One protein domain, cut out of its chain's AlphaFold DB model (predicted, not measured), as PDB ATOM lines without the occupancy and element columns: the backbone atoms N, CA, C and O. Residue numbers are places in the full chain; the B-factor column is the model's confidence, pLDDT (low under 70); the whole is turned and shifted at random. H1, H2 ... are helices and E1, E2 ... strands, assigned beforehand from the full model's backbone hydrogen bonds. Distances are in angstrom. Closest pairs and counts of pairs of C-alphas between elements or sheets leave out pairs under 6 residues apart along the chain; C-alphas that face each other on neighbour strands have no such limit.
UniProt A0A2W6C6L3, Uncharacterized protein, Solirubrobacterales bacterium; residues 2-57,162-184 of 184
ATOM      1  N   GLY A   2     175.972 135.919 146.451       43.81
ATOM      2  CA  GLY A   2     175.520 136.349 147.777       43.81
ATOM      3  C   GLY A   2     174.214 135.648 148.137       43.81
ATOM      4  O   GLY A   2     173.176 135.949 147.552       43.81
ATOM      5  N   GLY A   3     174.269 134.682 149.053       56.91
ATOM      6  CA  GLY A   3     173.066 134.072 149.610       56.91
ATOM      7  C   GLY A   3     172.271 135.110 150.403       56.91
ATOM      8  O   GLY A   3     172.847 135.916 151.130       56.91
ATOM      9  N   ARG A   4     170.945 135.112 150.256       65.25
ATOM     10  CA  ARG A   4     170.055 135.884 151.130       65.25
ATOM     11  C   ARG A   4     169.613 134.954 152.252       65.25
ATOM     12  O   ARG A   4     169.090 133.879 151.972       65.25
ATOM     13  N   THR A   5     169.829 135.349 153.501       72.50
ATOM     14  CA  THR A   5     169.335 134.588 154.651       72.50
ATOM     15  C   THR A   5     167.831 134.796 154.769       72.50
ATOM     16  O   THR A   5     167.376 135.919 154.971       72.50
ATOM     17  N   LEU A   6     167.068 133.715 154.631       75.12
ATOM     18  CA  LEU A   6     165.639 133.679 154.920       75.12
ATOM     19  C   LEU A   6     165.457 133.051 156.303       75.12
ATOM     20  O   LEU A   6     165.924 131.932 156.524       75.12
ATOM     21  N   GLN A   7     164.780 133.739 157.223       85.00
ATOM     22  CA  GLN A   7     164.386 133.129 158.489       85.00
ATOM     23  C   GLN A   7     162.932 132.667 158.403       85.00
ATOM     24  O   GLN A   7     162.036 133.450 158.106       85.00
ATOM     25  N   VAL A   8     162.702 131.390 158.698       85.00
ATOM     26  CA  VAL A   8     161.365 130.796 158.776       85.00
ATOM     27  C   VAL A   8     161.180 130.206 160.168       85.00
ATOM     28  O   VAL A   8     162.093 129.581 160.710       85.00
ATOM     29  N   ARG A   9     160.012 130.423 160.772       88.88
ATOM     30  CA  ARG A   9     159.619 129.812 162.044       88.88
ATOM     31  C   ARG A   9     158.252 129.195 161.887       88.88
ATOM     32  O   ARG A   9     157.323 129.858 161.454       88.88
ATOM     33  N   LEU A  10     158.109 127.958 162.312       86.94
ATOM     34  CA  LEU A  10     156.822 127.298 162.355       86.94
ATOM     35  C   LEU A  10     156.431 127.070 163.809       86.94
ATOM     36  O   LEU A  10     157.162 126.421 164.556       86.94
ATOM     37  N   ILE A  11     155.290 127.624 164.208       89.25
ATOM     38  CA  ILE A  11     154.773 127.522 165.574       89.25
ATOM     39  C   ILE A  11     153.286 127.181 165.481       89.25
ATOM     40  O   ILE A  11     152.481 127.973 164.986       89.25
ATOM     41  N   GLY A  12     152.923 125.983 165.944       86.62
ATOM     42  CA  GLY A  12     151.577 125.443 165.751       86.62
ATOM     43  C   GLY A  12     151.242 125.292 164.262       86.62
ATOM     44  O   GLY A  12     151.985 124.654 163.524       86.62
ATOM     45  N   ASP A  13     150.134 125.894 163.821       85.31
ATOM     46  CA  ASP A  13     149.670 125.892 162.417       85.31
ATOM     47  C   ASP A  13     150.145 127.114 161.603       85.31
ATOM     48  O   ASP A  13     149.685 127.342 160.482       85.31
ATOM     49  N   THR A  14     150.998 127.967 162.179       88.56
ATOM     50  CA  THR A  14     151.401 129.228 161.543       88.56
ATOM     51  C   THR A  14     152.881 129.223 161.207       88.56
ATOM     52  O   THR A  14     153.735 129.078 162.084       88.56
ATOM     53  N   GLU A  15     153.167 129.416 159.926       87.81
ATOM     54  CA  GLU A  15     154.491 129.717 159.412       87.81
ATOM     55  C   GLU A  15     154.714 131.232 159.457       87.81
ATOM     56  O   GLU A  15     153.882 132.023 159.009       87.81
ATOM     57  N   TYR A  16     155.845 131.637 160.017       91.00
ATOM     58  CA  TYR A  16     156.313 133.008 160.079       91.00
ATOM     59  C   TYR A  16     157.559 133.134 159.216       91.00
ATOM     60  O   TYR A  16     158.562 132.472 159.484       91.00
ATOM     61  N   VAL A  17     157.510 133.999 158.212       88.38
ATOM     62  CA  VAL A  17     158.614 134.213 157.272       88.38
ATOM     63  C   VAL A  17     159.143 135.631 157.440       88.38
ATOM     64  O   VAL A  17     158.376 136.588 157.341       88.38
ATOM     65  N   ASP A  18     160.441 135.771 157.699       89.19
ATOM     66  CA  ASP A  18     161.133 137.059 157.696       89.19
ATOM     67  C   ASP A  18     161.414 137.468 156.249       89.19
ATOM     68  O   ASP A  18     162.218 136.848 155.547       89.19
ATOM     69  N   LEU A  19     160.713 138.499 155.791       84.75
ATOM     70  CA  LEU A  19     160.842 139.074 154.464       84.75
ATOM     71  C   LEU A  19     161.308 140.527 154.619       84.75
ATOM     72  O   LEU A  19     160.473 141.430 154.696       84.75
ATOM     73  N   PRO A  20     162.622 140.812 154.597       83.25
ATOM     74  CA  PRO A  20     163.131 142.177 154.746       83.25
ATOM     75  C   PRO A  20     162.529 143.175 153.740       83.25
ATOM     76  O   PRO A  20     162.310 144.342 154.054       83.25
ATOM     77  N   GLN A  21     162.184 142.714 152.535       80.00
ATOM     78  CA  GLN A  21     161.497 143.507 151.510       80.00
ATOM     79  C   GLN A  21     160.082 143.960 151.908       80.00
ATOM     80  O   GLN A  21     159.585 144.953 151.380       80.00
ATOM     81  N   LEU A  22     159.427 143.249 152.828       82.25
ATOM     82  CA  LEU A  22     158.112 143.606 153.350       82.25
ATOM     83  C   LEU A  22     158.202 144.798 154.300       82.25
ATOM     84  O   LEU A  22     157.347 145.682 154.259       82.25
ATOM     85  N   ALA A  23     159.287 144.881 155.075       84.31
ATOM     86  CA  ALA A  23     159.526 145.989 155.991       84.31
ATOM     87  C   ALA A  23     159.534 147.343 155.262       84.31
ATOM     88  O   ALA A  23     158.961 148.311 155.765       84.31
ATOM     89  N   ALA A  24     160.090 147.390 154.045       83.25
ATOM     90  CA  ALA A  24     160.106 148.587 153.202       83.25
ATOM     91  C   ALA A  24     158.705 149.053 152.763       83.25
ATOM     92  O   ALA A  24     158.510 150.228 152.468       83.25
ATOM     93  N   ARG A  25     157.723 148.147 152.716       83.56
ATOM     94  CA  ARG A  25     156.353 148.434 152.260       83.56
ATOM     95  C   ARG A  25     155.348 148.563 153.398       83.56
ATOM     96  O   ARG A  25     154.232 149.016 153.173       83.56
ATOM     97  N   ASP A  26     155.729 148.166 154.608       84.81
ATOM     98  CA  ASP A  26     154.784 148.033 155.706       84.81
ATOM     99  C   ASP A  26     155.327 148.514 157.053       84.81
ATOM    100  O   ASP A  26     155.384 147.776 158.038       84.81
ATOM    101  N   ARG A  27     155.697 149.796 157.102       86.19
ATOM    102  CA  ARG A  27     156.086 150.490 158.343       86.19
ATOM    103  C   ARG A  27     157.160 149.735 159.142       86.19
ATOM    104  O   ARG A  27     157.111 149.704 160.367       86.19
ATOM    105  N   GLY A  28     158.101 149.093 158.450       86.44
ATOM    106  CA  GLY A  28     159.207 148.384 159.086       86.44
ATOM    107  C   GLY A  28     158.860 147.005 159.652       86.44
ATOM    108  O   GLY A  28     159.641 146.496 160.447       86.44
ATOM    109  N   ARG A  29     157.726 146.394 159.284       91.50
ATOM    110  CA  ARG A  29     157.330 145.050 159.747       91.50
ATOM    111  C   ARG A  29     157.822 143.965 158.779       91.50
ATOM    112  O   ARG A  29     157.270 143.856 157.685       91.50
ATOM    113  N   PRO A  30     158.855 143.177 159.135       91.00
ATOM    114  CA  PRO A  30     159.442 142.202 158.222       91.00
ATOM    115  C   PRO A  30     158.748 140.834 158.263       91.00
ATOM    116  O   PRO A  30     158.893 140.055 157.325       91.00
ATOM    117  N   TRP A  31     157.995 140.519 159.322       93.19
ATOM    118  CA  TRP A  31     157.450 139.177 159.511       93.19
ATOM    119  C   TRP A  31     156.093 139.008 158.841       93.19
ATOM    120  O   TRP A  31     155.150 139.762 159.086       93.19
ATOM    121  N   LEU A  32     155.970 137.950 158.051       90.00
ATOM    122  CA  LEU A  32     154.725 137.493 157.454       90.00
ATOM    123  C   LEU A  32     154.212 136.258 158.194       90.00
ATOM    124  O   LEU A  32     154.910 135.255 158.236       90.00
ATOM    125  N   ALA A  33     152.986 136.305 158.711       91.75
ATOM    126  CA  ALA A  33     152.288 135.159 159.287       91.75
ATOM    127  C   ALA A  33     151.345 134.513 158.259       91.75
ATOM    128  O   ALA A  33     150.407 135.149 157.757       91.75
ATOM    129  N   VAL A  34     151.570 133.227 157.993       85.88
ATOM    130  CA  VAL A  34     150.803 132.393 157.067       85.88
ATOM    131  C   VAL A  34     150.259 131.183 157.820       85.88
ATOM    132  O   VAL A  34     151.006 130.365 158.342       85.88
ATOM    133  N   SER A  35     148.936 131.052 157.874       85.56
ATOM    134  CA  SER A  35     148.306 129.835 158.389       85.56
ATOM    135  C   SER A  35     148.366 128.748 157.319       85.56
ATOM    136  O   SER A  35     147.866 128.951 156.208       85.56
ATOM    137  N   LEU A  36     148.942 127.592 157.655       77.44
ATOM    138  CA  LEU A  36     149.115 126.481 156.716       77.44
ATOM    139  C   LEU A  36     147.774 125.903 156.263       77.44
ATOM    140  O   LEU A  36     147.619 125.558 155.092       77.44
ATOM    141  N   SER A  37     146.783 125.851 157.158       73.38
ATOM    142  CA  SER A  37     145.423 125.424 156.807       73.38
ATOM    143  C   SER A  37     144.757 126.346 155.781       73.38
ATOM    144  O   SER A  37     144.138 125.853 154.843       73.38
ATOM    145  N   ARG A  38     144.925 127.670 155.902       68.94
ATOM    146  CA  ARG A  38     144.360 128.643 154.948       68.94
ATOM    147  C   ARG A  38     145.135 128.712 153.636       68.94
ATOM    148  O   ARG A  38     144.532 128.867 152.579       68.94
ATOM    149  N   ALA A  39     146.461 128.605 153.702       65.25
ATOM    150  CA  ALA A  39     147.309 128.600 152.517       65.25
ATOM    151  C   ALA A  39     147.082 127.341 151.672       65.25
ATOM    152  O   ALA A  39     146.936 127.455 150.458       65.25
ATOM    153  N   GLY A  40     146.960 126.164 152.300       57.59
ATOM    154  CA  GLY A  40     146.779 124.902 151.583       57.59
ATOM    155  C   GLY A  40     145.504 124.832 150.737       57.59
ATOM    156  O   GLY A  40     145.522 124.269 149.644       57.59
ATOM    157  N   THR A  41     144.423 125.485 151.176       54.59
ATOM    158  CA  THR A  41     143.179 125.618 150.400       54.59
ATOM    159  C   THR A  41     143.341 126.521 149.173       54.59
ATOM    160  O   THR A  41     142.687 126.295 148.162       54.59
ATOM    161  N   ALA A  42     144.219 127.528 149.234       51.41
ATOM    162  CA  ALA A  42     144.410 128.493 148.151       51.41
ATOM    163  C   ALA A  42     145.327 127.982 147.026       51.41
ATOM    164  O   ALA A  42     145.158 128.385 145.880       51.41
ATOM    165  N   ILE A  43     146.287 127.106 147.344       42.41
ATOM    166  CA  ILE A  43     147.279 126.584 146.381       42.41
ATOM    167  C   ILE A  43     147.045 125.117 145.985       42.41
ATOM    168  O   ILE A  43     147.835 124.559 145.230       42.41
ATOM    169  N   GLY A  44     145.991 124.475 146.507       39.50
ATOM    170  CA  GLY A  44     145.664 123.073 146.211       39.50
ATOM    171  C   GLY A  44     146.679 122.052 146.745       39.50
ATOM    172  O   GLY A  44     146.696 120.909 146.292       39.50
ATOM    173  N   ILE A  45     147.535 122.443 147.696       47.94
ATOM    174  CA  ILE A  45     148.572 121.595 148.300       47.94
ATOM    175  C   ILE A  45     148.336 121.521 149.808       47.94
ATOM    176  O   ILE A  45     148.258 122.541 150.485       47.94
ATOM    177  N   ASN A  46     148.283 120.310 150.365       59.94
ATOM    178  CA  ASN A  46     148.149 120.117 151.808       59.94
ATOM    179  C   ASN A  46     149.494 120.345 152.527       59.94
ATOM    180  O   ASN A  46     150.248 119.411 152.794       59.94
ATOM    181  N   LEU A  47     149.796 121.605 152.854       61.31
ATOM    182  CA  LEU A  47     151.031 121.989 153.548       61.31
ATOM    183  C   LEU A  47     151.160 121.365 154.948       61.31
ATOM    184  O   LEU A  47     152.273 121.100 155.392       61.31
ATOM    185  N   LYS A  48     150.041 121.063 155.627       62.91
ATOM    186  CA  LYS A  48     150.062 120.327 156.905       62.91
ATOM    187  C   LYS A  48     150.609 118.914 156.738       62.91
ATOM    188  O   LYS A  48     151.351 118.447 157.596       62.91
ATOM    189  N   GLN A  49     150.248 118.246 155.647       59.84
ATOM    190  CA  GLN A  49     150.733 116.901 155.361       59.84
ATOM    191  C   GLN A  49     152.243 116.910 155.091       59.84
ATOM    192  O   GLN A  49     152.973 116.157 155.731       59.84
ATOM    193  N   LEU A  50     152.728 117.833 154.253       59.50
ATOM    194  CA  LEU A  50     154.168 118.010 154.010       59.50
ATOM    195  C   LEU A  50     154.937 118.331 155.296       59.50
ATOM    196  O   LEU A  50     156.017 117.795 155.540       59.50
ATOM    197  N   LEU A  51     154.359 119.172 156.152       64.81
ATOM    198  CA  LEU A  51     154.940 119.478 157.446       64.81
ATOM    199  C   LEU A  51     155.015 118.234 158.345       64.81
ATOM    200  O   LEU A  51     156.076 117.958 158.901       64.81
ATOM    201  N   SER A  52     153.930 117.462 158.449       62.31
ATOM    202  CA  SER A  52     153.899 116.231 159.250       62.31
ATOM    203  C   SER A  52     154.919 115.185 158.778       62.31
ATOM    204  O   SER A  52     155.460 114.419 159.575       62.31
ATOM    205  N   GLU A  53     155.239 115.190 157.486       58.50
ATOM    206  CA  GLU A  53     156.276 114.346 156.897       58.50
ATOM    207  C   GLU A  53     157.678 114.881 157.213       58.50
ATOM    208  O   GLU A  53     158.557 114.106 157.581       58.50
ATOM    209  N   SER A  54     157.880 116.204 157.183       58.84
ATOM    210  CA  SER A  54     159.154 116.832 157.572       58.84
ATOM    211  C   SER A  54     159.472 116.697 159.068       58.84
ATOM    212  O   SER A  54     160.637 116.634 159.451       58.84
ATOM    213  N   THR A  55     158.456 116.593 159.932       56.38
ATOM    214  CA  THR A  55     158.659 116.298 161.360       56.38
ATOM    215  C   THR A  55     159.055 114.841 161.609       56.38
ATOM    216  O   THR A  55     159.581 114.532 162.672       56.38
ATOM    217  N   ASN A  56     158.860 113.964 160.618       52.50
ATOM    218  CA  ASN A  56     159.239 112.550 160.645       52.50
ATOM    219  C   ASN A  56     160.542 112.277 159.869       52.50
ATOM    220  O   ASN A  56     160.708 111.199 159.295       52.50
ATOM    221  N   LEU A  57     161.482 113.229 159.856       60.22
ATOM    222  CA  LEU A  57     162.839 113.016 159.343       60.22
ATOM    223  C   LEU A  57     163.616 112.071 160.274       60.22
ATOM    224  O   LEU A  57     164.499 112.491 161.016       60.22
ATOM    225  N   VAL A 162     165.104 122.283 170.788       86.62
ATOM    226  CA  VAL A 162     164.994 123.518 170.002       86.62
ATOM    227  C   VAL A 162     163.966 124.435 170.656       86.62
ATOM    228  O   VAL A 162     162.812 124.056 170.843       86.62
ATOM    229  N   ARG A 163     164.376 125.659 171.002       88.56
ATOM    230  CA  ARG A 163     163.462 126.713 171.462       88.56
ATOM    231  C   ARG A 163     163.128 127.625 170.288       88.56
ATOM    232  O   ARG A 163     164.014 128.274 169.743       88.56
ATOM    233  N   VAL A 164     161.851 127.687 169.926       88.81
ATOM    234  CA  VAL A 164     161.338 128.585 168.885       88.81
ATOM    235  C   VAL A 164     160.441 129.623 169.553       88.81
ATOM    236  O   VAL A 164     159.542 129.262 170.308       88.81
ATOM    237  N   SER A 165     160.689 130.909 169.301       93.44
ATOM    238  CA  SER A 165     159.871 132.009 169.821       93.44
ATOM    239  C   SER A 165     159.054 132.674 168.716       93.44
ATOM    240  O   SER A 165     159.500 132.798 167.568       93.44
ATOM    241  N   LEU A 166     157.855 133.133 169.079       94.06
ATOM    242  CA  LEU A 166     157.025 133.946 168.197       94.06
ATOM    243  C   LEU A 166     157.783 135.222 167.808       94.06
ATOM    244  O   LEU A 166     158.436 135.832 168.662       94.06
ATOM    245  N   PRO A 167     157.712 135.651 166.540       93.88
ATOM    246  CA  PRO A 167     158.119 136.999 166.189       93.88
ATOM    247  C   PRO A 167     157.299 138.043 166.966       93.88
ATOM    248  O   PRO A 167     156.146 137.775 167.326       93.88
ATOM    249  N   PRO A 168     157.844 139.246 167.217       94.56
ATOM    250  CA  PRO A 168     157.089 140.303 167.876       94.56
ATOM    251  C   PRO A 168     155.815 140.641 167.092       94.56
ATOM    252  O   PRO A 168     155.867 140.891 165.884       94.56
ATOM    253  N   ALA A 169     154.667 140.707 167.772       92.94
ATOM    254  CA  ALA A 169     153.383 140.993 167.124       92.94
ATOM    255  C   ALA A 169     153.396 142.337 166.373       92.94
ATOM    256  O   ALA A 169     152.889 142.435 165.258       92.94
ATOM    257  N   ALA A 170     154.062 143.351 166.934       93.19
ATOM    258  CA  ALA A 170     154.236 144.660 166.303       93.19
ATOM    259  C   ALA A 170     155.048 144.613 164.996       93.19
ATOM    260  O   ALA A 170     154.916 145.509 164.170       93.19
ATOM    261  N   GLN A 171     155.861 143.571 164.797       93.62
ATOM    262  CA  GLN A 171     156.701 143.360 163.616       93.62
ATOM    263  C   GLN A 171     156.095 142.363 162.619       93.62
ATOM    264  O   GLN A 171     156.720 142.070 161.602       93.62
ATOM    265  N   THR A 172     154.896 141.851 162.905       93.56
ATOM    266  CA  THR A 172     154.261 140.768 162.153       93.56
ATOM    267  C   THR A 172     152.998 141.245 161.456       93.56
ATOM    268  O   THR A 172     152.190 141.972 162.036       93.56
ATOM    269  N   ILE A 173     152.788 140.796 160.219       91.81
ATOM    270  CA  ILE A 173     151.534 140.990 159.497       91.81
ATOM    271  C   ILE A 173     150.911 139.702 159.010       91.81
ATOM    272  O   ILE A 173     151.587 138.716 158.745       91.81
ATOM    273  N   SER A 174     149.591 139.736 158.845       88.62
ATOM    274  CA  SER A 174     148.854 138.633 158.251       88.62
ATOM    275  C   SER A 174     149.085 138.549 156.745       88.62
ATOM    276  O   SER A 174     149.224 139.565 156.056       88.62
ATOM    277  N   TYR A 175     149.012 137.328 156.222       83.00
ATOM    278  CA  TYR A 175     148.996 137.054 154.789       83.00
ATOM    279  C   TYR A 175     148.006 137.926 154.003       83.00
ATOM    280  O   TYR A 175     148.368 138.508 152.982       83.00
ATOM    281  N   THR A 176     146.776 138.090 154.500       83.75
ATOM    282  CA  THR A 176     145.748 138.911 153.840       83.75
ATOM    283  C   THR A 176     146.198 140.361 153.661       83.75
ATOM    284  O   THR A 176     145.994 140.939 152.596       83.75
ATOM    285  N   LYS A 177     146.849 140.942 154.678       84.69
ATOM    286  CA  LYS A 177     147.372 142.308 154.598       84.69
ATOM    287  C   LYS A 177     148.573 142.397 153.658       84.69
ATOM    288  O   LYS A 177     148.646 143.324 152.859       84.69
ATOM    289  N   ALA A 178     149.487 141.432 153.731       82.31
ATOM    290  CA  ALA A 178     150.658 141.383 152.859       82.31
ATOM    291  C   ALA A 178     150.264 141.313 151.378       82.31
ATOM    292  O   ALA A 178     150.792 142.066 150.564       82.31
ATOM    293  N   ARG A 179     149.278 140.475 151.037       79.56
ATOM    294  CA  ARG A 179     148.763 140.334 149.670       79.56
ATOM    295  C   ARG A 179     148.204 141.651 149.118       79.56
ATOM    296  O   ARG A 179     148.450 141.977 147.965       79.56
ATOM    297  N   ALA A 180     147.523 142.446 149.944       82.31
ATOM    298  CA  ALA A 180     147.034 143.765 149.535       82.31
ATOM    299  C   ALA A 180     148.167 144.777 149.249       82.31
ATOM    300  O   ALA A 180     147.991 145.671 148.430       82.31
ATOM    301  N   LEU A 181     149.327 144.637 149.902       79.38
ATOM    302  CA  LEU A 181     150.484 145.534 149.746       79.38
ATOM    303  C   LEU A 181     151.439 145.123 148.615       79.38
ATOM    304  O   LEU A 181     152.234 145.938 148.139       79.38
ATOM    305  N   LEU A 182     151.422 143.849 148.228       70.94
ATOM    306  CA  LEU A 182     152.341 143.291 147.235       70.94
ATOM    307  C   LEU A 182     151.737 143.202 145.827       70.94
ATOM    308  O   LEU A 182     152.508 143.082 144.878       70.94
ATOM    309  N   GLY A 183     150.417 143.366 145.694       60.75
ATOM    310  CA  GLY A 183     149.689 143.157 144.439       60.75
ATOM    311  C   GLY A 183     149.339 141.677 144.215       60.75
ATOM    312  O   GLY A 183     149.825 140.824 144.964       60.75
ATOM    313  N   PRO A 184     148.437 141.370 143.261       51.84
ATOM    314  CA  PRO A 184     148.176 139.997 142.827       51.84
ATOM    315  C   PRO A 184     149.419 139.327 142.230       51.84
ATOM    316  O   PRO A 184     150.249 140.037 141.619       51.84
TER     317      PRO A 184
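This is residues 2 to 57 and 162 to 184 of the 184 residues of an uncharacterized protein of Solirubrobacterales bacterium (UniProt A0A2W6C6L3). A small twisted sheet of four short strands has short helices set about it: H4 packs beside it, making its contacts with residues 175 to 178, chiefly to E3, while H1 and H2 graze it near opposite ends of E3. H2 leads on to H3, off the sheet, and residues 52 to 57, of which 52 to 54 belong to H3, stick out. The printed part has 79 residues, with four named helices and four named strands in the order E1 E2 H1 E3 H2 H3 E4 H4. The sheet is mixed, in the order E1 E2 E3 E4, and the class is mixed, helices and strands. The whole is compact, with a radius of gyration of the C-alphas of 13.4 A and spans of 37 by 30 by 29 A.

In the sheet, E2, residues 14 to 18, and E3, residues 31 to 35, are antiparallel inner strands at 157 degrees, with N 15 and O 34 within hydrogen-bond range at 2.8 A. E1, residues 8 to 11, is an edge strand and forms a hairpin with E2, with N 16 and O 9 at 2.7 A. E4, residues 172 to 174, is the other edge strand, parallel to E3 at 38 degrees, with N 173 and O 31 at 2.8 A. The sheet is only just strongly twisted, its C-alphas lying up to 4.1 A off the best plane. H4, residues 175 to 182, is on the sheet at a height of 9.2 A, over none of its strands; its closest C-alphas to E3 are those of Tyr 175 and Val 34, 5.5 A apart. H1, residues 20 to 23, only grazes the sheet. H1 is close to H4 but not clearly touching, the closest C-alphas being those of Leu 22 and Ala 178, 7.8 A apart. H2, residues 36 to 43, also only grazes the sheet. It touches H3, residues 47 to 54, at a steep tilt of 63 degrees, opposite ways, closest at the C-alphas of Gly 40 and Leu 47, 5.5 A. H3 is not on the sheet and is apart from H4. In H3 and H4 every O i to N i+4 pair is within hydrogen-bond range, in H2 2 of 4, and H1 is too short for such a pair.

E1 begins at C-alpha 8, (161.365, 130.796, 158.776), and is 10.0 A long. E2 and E3 are each 13.1 A long, and E4 is 7.0 A. H1 is 5.4 A long, H2 10.5 A, and H3 and H4 10.4 A each. H4 ends at C-alpha 182, (152.341, 143.291, 147.235).

The two C-alphas farthest apart, those of Arg 27 and Asn 56, are 38.1 A apart. Residues 58 to 161 are not printed, and C-alphas 57 and 162 are 15.1 A apart across this cut. Of the links printed whole, none is long. The mean pLDDT of the printed part is 77.0, and residues 2 to 4, 38 to 57 and 183 to 184 are under 70.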